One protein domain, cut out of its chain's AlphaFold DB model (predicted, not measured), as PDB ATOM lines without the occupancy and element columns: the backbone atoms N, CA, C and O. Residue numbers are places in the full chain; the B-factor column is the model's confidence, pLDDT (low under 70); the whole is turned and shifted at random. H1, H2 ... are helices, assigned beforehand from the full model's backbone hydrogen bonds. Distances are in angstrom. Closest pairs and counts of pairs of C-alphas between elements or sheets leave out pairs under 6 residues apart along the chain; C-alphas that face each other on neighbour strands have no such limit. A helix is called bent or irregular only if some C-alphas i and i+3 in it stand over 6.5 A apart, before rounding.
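Overview. This is residues 390 to 431 of the 654 residues of the protein "FHA domain-containing protein" of Thorarchaeota archaeon (strain OWC) (UniProt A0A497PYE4). Three helices make a small, loosely joined cluster: H1 and the longer H3 run broadly the same way with a space between them, and the short H2 runs crosswise to H1, its last residue, Ala 413, reaching toward both. The chain folds back from the end of H1 through residues 400 to 406 to the start of H2, then turns a sharp corner into H3, the longest helix. The printed part has 42 residues with three named helices in the order H1, H2, H3 and no named strand, and its class is all helix. The whole is compact, with a radius of gyration of the C-alphas of 9.1 A, and its C-alphas span 25 by 17 by 16 A.

Along the chain. H1 is residues 390 to 399, 14.1 A from first to last C-alpha, and begins with C-alpha 390 at (32.299, 31.137, 1.381). H2 is residues 407 to 413, 9.8 A long, with C-alpha 407 at (26.915, 26.306, 10.374). H2 is neither bent nor irregular, but only just: C-alphas 408 and 411 are 6.4 A apart. H3 is residues 416 to 429, 19.7 A long, and ends with C-alpha 429 at (19.833, 40.330, 21.009).

Arrangement. H1 and H2 are close but not clearly touching, with 2 pairs of C-alphas within 8 A. Their closest C-alphas, those of Leu 393 and Ala 413, are 7.3 A apart, and their lines are about perpendicular at 88 degrees. H1 and H3 are near each other, with no pair of C-alphas within 8 A but 10 pairs within 10 A. H2 and H3 touch only at the corner by their link, with the C-alphas of Ala 413 and Phe 419 closest at 4.2 A. H3 touches H2 with residues 418 to 422 alone. H2 and H3 run opposite ways at a steep tilt of 56 degrees. In H1 and H3 every O i to N i+4 pair is within hydrogen-bond range; in H2 1 of 3 such pairs is, beside 3 of 4 O i to N i+3 pairs.

Size, cuts and confidence. The two C-alphas farthest apart, those of Arg 391 and Gln 429, are 25.8 A apart, and the outline is only just rounded. The first and last printed C-alphas, of Asp 390 and Arg 431, are 21.7 A apart. The printed part has no cut. The link from H1 to H2 is short, with 7 residues, the link from H2 to H3 is tight, with 2, and no link is long. The mean pLDDT of the printed part is 92.6, and no printed residue is under 70.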
ATOM      1  N   ASP A 390      31.920  31.390  -0.017       97.69
ATOM      2  CA  ASP A 390      32.299  31.137   1.381       97.69
ATOM      3  C   ASP A 390      33.299  32.168   1.899       97.69
ATOM      4  O   ASP A 390      33.110  32.701   2.985       97.69
ATOM      5  N   ARG A 391      34.282  32.536   1.069       97.88
ATOM      6  CA  ARG A 391      35.264  33.569   1.405       97.88
ATOM      7  C   ARG A 391      34.612  34.929   1.654       97.88
ATOM      8  O   ARG A 391      34.953  35.595   2.622       97.88
ATOM      9  N   GLU A 392      33.699  35.358   0.783       98.06
ATOM     10  CA  GLU A 392      32.976  36.622   0.977       98.06
ATOM     11  C   GLU A 392      32.106  36.586   2.240       98.06
ATOM     12  O   GLU A 392      32.036  37.579   2.957       98.06
ATOM     13  N   LEU A 393      31.467  35.447   2.536       98.00
ATOM     14  CA  LEU A 393      30.682  35.277   3.757       98.00
ATOM     15  C   LEU A 393      31.566  35.341   5.008       98.00
ATOM     16  O   LEU A 393      31.165  35.972   5.979       98.00
ATOM     17  N   ASP A 394      32.753  34.737   4.987       97.38
ATOM     18  CA  ASP A 394      33.692  34.794   6.112       97.38
ATOM     19  C   ASP A 394      34.176  36.231   6.354       97.38
ATOM     20  O   ASP A 394      34.113  36.716   7.480       97.38
ATOM     21  N   ILE A 395      34.508  36.971   5.290       96.12
ATOM     22  CA  ILE A 395      34.814  38.408   5.387       96.12
ATOM     23  C   ILE A 395      33.617  39.180   5.960       96.12
ATOM     24  O   ILE A 395      33.790  40.065   6.795       96.12
ATOM     25  N   ALA A 396      32.390  38.853   5.541       95.25
ATOM     26  CA  ALA A 396      31.187  39.479   6.082       95.25
ATOM     27  C   ALA A 396      31.044  39.208   7.590       95.25
ATOM     28  O   ALA A 396      30.790  40.133   8.358       95.25
ATOM     29  N   ILE A 397      31.215  37.955   8.019       95.62
ATOM     30  CA  ILE A 397      31.166  37.528   9.425       95.62
ATOM     31  C   ILE A 397      32.184  38.322  10.254       95.62
ATOM     32  O   ILE A 397      31.809  38.896  11.280       95.62
ATOM     33  N   ASP A 398      33.418  38.436   9.763       92.88
ATOM     34  CA  ASP A 398      34.505  39.161  10.424       92.88
ATOM     35  C   ASP A 398      34.237  40.671  10.501       92.88
ATOM     36  O   ASP A 398      34.386  41.286  11.562       92.88
ATOM     37  N   ASN A 399      33.787  41.281   9.400       89.31
ATOM     38  CA  ASN A 399      33.466  42.709   9.340       89.31
ATOM     39  C   ASN A 399      32.356  43.088  10.332       89.31
ATOM     40  O   ASN A 399      32.383  44.170  10.925       89.31
ATOM     41  N   TYR A 400      31.388  42.190  10.537       88.12
ATOM     42  CA  TYR A 400      30.284  42.384  11.479       88.12
ATOM     43  C   TYR A 400      30.595  41.900  12.902       88.12
ATOM     44  O   TYR A 400      29.761  42.106  13.782       88.12
ATOM     45  N   GLY A 401      31.761  41.290  13.147       87.06
ATOM     46  CA  GLY A 401      32.144  40.781  14.466       87.06
ATOM     47  C   GLY A 401      31.225  39.663  14.971       87.06
ATOM     48  O   GLY A 401      30.841  39.655  16.141       87.06
ATOM     49  N   LEU A 402      30.803  38.755  14.085       90.31
ATOM     50  CA  LEU A 402      29.880  37.671  14.430       90.31
ATOM     51  C   LEU A 402      30.645  36.424  14.890       90.31
ATOM     52  O   LEU A 402      31.151  35.648  14.084       90.31
ATOM     53  N   GLU A 403      30.694  36.204  16.195       90.25
ATOM     54  CA  GLU A 403      31.452  35.106  16.801       90.25
ATOM     55  C   GLU A 403      30.682  33.783  16.818       90.25
ATOM     56  O   GLU A 403      29.512  33.743  17.190       90.25
ATOM     57  N   ASN A 404      31.368  32.670  16.535       93.94
ATOM     58  CA  ASN A 404      30.768  31.329  16.526       93.94
ATOM     59  C   ASN A 404      29.561  31.227  15.574       93.94
ATOM     60  O   ASN A 404      28.521  30.668  15.927       93.94
ATOM     61  N   PHE A 405      29.697  31.784  14.365       96.19
ATOM     62  CA  PHE A 405      28.615  31.833  13.383       96.19
ATOM     63  C   PHE A 405      28.064  30.427  13.057       96.19
ATOM     64  O   PHE A 405      28.821  29.591  12.548       96.19
ATOM     65  N   PRO A 406      26.763  30.147  13.293       96.69
ATOM     66  CA  PRO A 406      26.230  28.795  13.201       96.69
ATOM     67  C   PRO A 406      26.281  28.236  11.779       96.69
ATOM     68  O   PRO A 406      25.891  28.894  10.807       96.69
ATOM     69  N   SER A 407      26.738  26.991  11.659       95.62
ATOM     70  CA  SER A 407      26.915  26.306  10.374       95.62
ATOM     71  C   SER A 407      25.609  26.193   9.576       95.62
ATOM     72  O   SER A 407      25.593  26.394   8.361       95.62
ATOM     73  N   GLU A 408      24.493  25.974  10.268       94.19
ATOM     74  CA  GLU A 408      23.143  25.853   9.727       94.19
ATOM     75  C   GLU A 408      22.622  27.164   9.118       94.19
ATOM     76  O   GLU A 408      21.809  27.141   8.187       94.19
ATOM     77  N   LEU A 409      23.129  28.312   9.586       96.31
ATOM     78  CA  LEU A 409      22.769  29.625   9.057       96.31
ATOM     79  C   LEU A 409      23.599  30.009   7.835       96.31
ATOM     80  O   LEU A 409      23.127  30.815   7.031       96.31
ATOM     81  N   ARG A 410      24.793  29.425   7.635       96.94
ATOM     82  CA  ARG A 410      25.690  29.774   6.511       96.94
ATOM     83  C   ARG A 410      24.998  29.631   5.162       96.94
ATOM     84  O   ARG A 410      25.117  30.504   4.304       96.94
ATOM     85  N   GLY A 411      24.201  28.574   5.006       95.56
ATOM     86  CA  GLY A 411      23.414  28.328   3.802       95.56
ATOM     87  C   GLY A 411      22.511  29.507   3.444       95.56
ATOM     88  O   GLY A 411      22.527  29.953   2.304       95.56
ATOM     89  N   ILE A 412      21.754  30.059   4.394       95.62
ATOM     90  CA  ILE A 412      20.905  31.237   4.150       95.62
ATOM     91  C   ILE A 412      21.746  32.513   4.048       95.62
ATOM     92  O   ILE A 412      21.494  33.335   3.165       95.62
ATOM     93  N   ALA A 413      22.753  32.654   4.908       96.75
ATOM     94  CA  ALA A 413      23.605  33.830   5.042       96.75
ATOM     95  C   ALA A 413      24.458  34.127   3.802       96.75
ATOM     96  O   ALA A 413      24.863  35.263   3.587       96.75
ATOM     97  N   ARG A 414      24.648  33.167   2.893       97.00
ATOM     98  CA  ARG A 414      25.190  33.497   1.565       97.00
ATOM     99  C   ARG A 414      24.325  34.507   0.794       97.00
ATOM    100  O   ARG A 414      24.798  35.105  -0.163       97.00
ATOM    101  N   ASN A 415      23.056  34.705   1.155       95.19
ATOM    102  CA  ASN A 415      22.253  35.812   0.636       95.19
ATOM    103  C   ASN A 415      22.538  37.083   1.468       95.19
ATOM    104  O   ASN A 415      22.183  37.099   2.650       95.19
ATOM    105  N   PRO A 416      23.114  38.160   0.891       94.81
ATOM    106  CA  PRO A 416      23.563  39.327   1.661       94.81
ATOM    107  C   PRO A 416      22.467  39.987   2.508       94.81
ATOM    108  O   PRO A 416      22.707  40.365   3.655       94.81
ATOM    109  N   PHE A 417      21.233  40.070   2.000       91.44
ATOM    110  CA  PHE A 417      20.103  40.588   2.776       91.44
ATOM    111  C   PHE A 417      19.778  39.731   4.008       91.44
ATOM    112  O   PHE A 417      19.433  40.272   5.056       91.44
ATOM    113  N   ALA A 418      19.874  38.404   3.893       94.12
ATOM    114  CA  ALA A 418      19.542  37.490   4.977       94.12
ATOM    115  C   ALA A 418      20.652  37.498   6.026       94.12
ATOM    116  O   ALA A 418      20.359  37.596   7.214       94.12
ATOM    117  N   PHE A 419      21.916  37.504   5.581       95.25
ATOM    118  CA  PHE A 419      23.063  37.756   6.451       95.25
ATOM    119  C   PHE A 419      22.885  39.045   7.242       95.25
ATOM    120  O   PHE A 419      23.060  39.045   8.455       95.25
ATOM    121  N   ARG A 420      22.455  40.126   6.584       91.12
ATOM    122  CA  ARG A 420      22.238  41.402   7.261       91.12
ATOM    123  C   ARG A 420      21.175  41.316   8.359       91.12
ATOM    124  O   ARG A 420      21.409  41.846   9.439       91.12
ATOM    125  N   ILE A 421      20.053  40.630   8.120       91.38
ATOM    126  CA  ILE A 421      19.011  40.412   9.141       91.38
ATOM    127  C   ILE A 421      19.560  39.580  10.312       91.38
ATOM    128  O   ILE A 421      19.310  39.916  11.469       91.38
ATOM    129  N   ILE A 422      20.317  38.515  10.022       94.38
ATOM    130  CA  ILE A 422      20.956  37.664  11.040       94.38
ATOM    131  C   ILE A 422      21.925  38.493  11.890       94.38
ATOM    132  O   ILE A 422      21.863  38.440  13.117       94.38
ATOM    133  N   ALA A 423      22.778  39.287  11.242       91.81
ATOM    134  CA  ALA A 423      23.756  40.136  11.901       91.81
ATOM    135  C   ALA A 423      23.077  41.202  12.770       91.81
ATOM    136  O   ALA A 423      23.414  41.337  13.939       91.81
ATOM    137  N   GLU A 424      22.075  41.916  12.248       85.88
ATOM    138  CA  GLU A 424      21.314  42.920  13.008       85.88
ATOM    139  C   GLU A 424      20.618  42.303  14.230       85.88
ATOM    140  O   GLU A 424      20.628  42.891  15.314       85.88
ATOM    141  N   HIS A 425      20.062  41.095  14.094       88.81
ATOM    142  CA  HIS A 425      19.479  40.383  15.226       88.81
ATOM    143  C   HIS A 425      20.535  40.002  16.270       88.81
ATOM    144  O   HIS A 425      20.323  40.269  17.449       88.81
ATOM    145  N   TYR A 426      21.676  39.446  15.849       88.25
ATOM    146  CA  TYR A 426      22.776  39.082  16.749       88.25
ATOM    147  C   TYR A 426      23.315  40.294  17.513       88.25
ATOM    148  O   TYR A 426      23.439  40.252  18.733       88.25
ATOM    149  N   VAL A 427      23.547  41.399  16.805       80.19
ATOM    150  CA  VAL A 427      23.994  42.684  17.364       80.19
ATOM    151  C   VAL A 427      23.017  43.199  18.423       80.19
ATOM    152  O   VAL A 427      23.443  43.750  19.429       80.19
ATOM    153  N   THR A 428      21.709  43.021  18.215       78.56
ATOM    154  CA  THR A 428      20.673  43.568  19.109       78.56
ATOM    155  C   THR A 428      20.363  42.645  20.289       78.56
ATOM    156  O   THR A 428      20.109  43.116  21.393       78.56
ATOM    157  N   GLN A 429      20.323  41.332  20.053       84.44
ATOM    158  CA  GLN A 429      19.833  40.330  21.009       84.44
ATOM    159  C   GLN A 429      20.954  39.521  21.660       84.44
ATOM    160  O   GLN A 429      20.702  38.753  22.585       84.44
ATOM    161  N   GLY A 430      22.181  39.628  21.152       82.69
ATOM    162  CA  GLY A 430      23.316  38.856  21.636       82.69
ATOM    163  C   GLY A 430      23.221  37.347  21.383       82.69
ATOM    164  O   GLY A 430      23.940  36.570  22.011       82.69
ATOM    165  N   ARG A 431      22.316  36.923  20.500       91.19
ATOM    166  CA  ARG A 431      22.122  35.531  20.092       91.19
ATOM    167  C   ARG A 431      21.711  35.473  18.631       91.19
ATOM    168  O   ARG A 431      21.132  36.426  18.112       91.19
TER     169      ARG A 431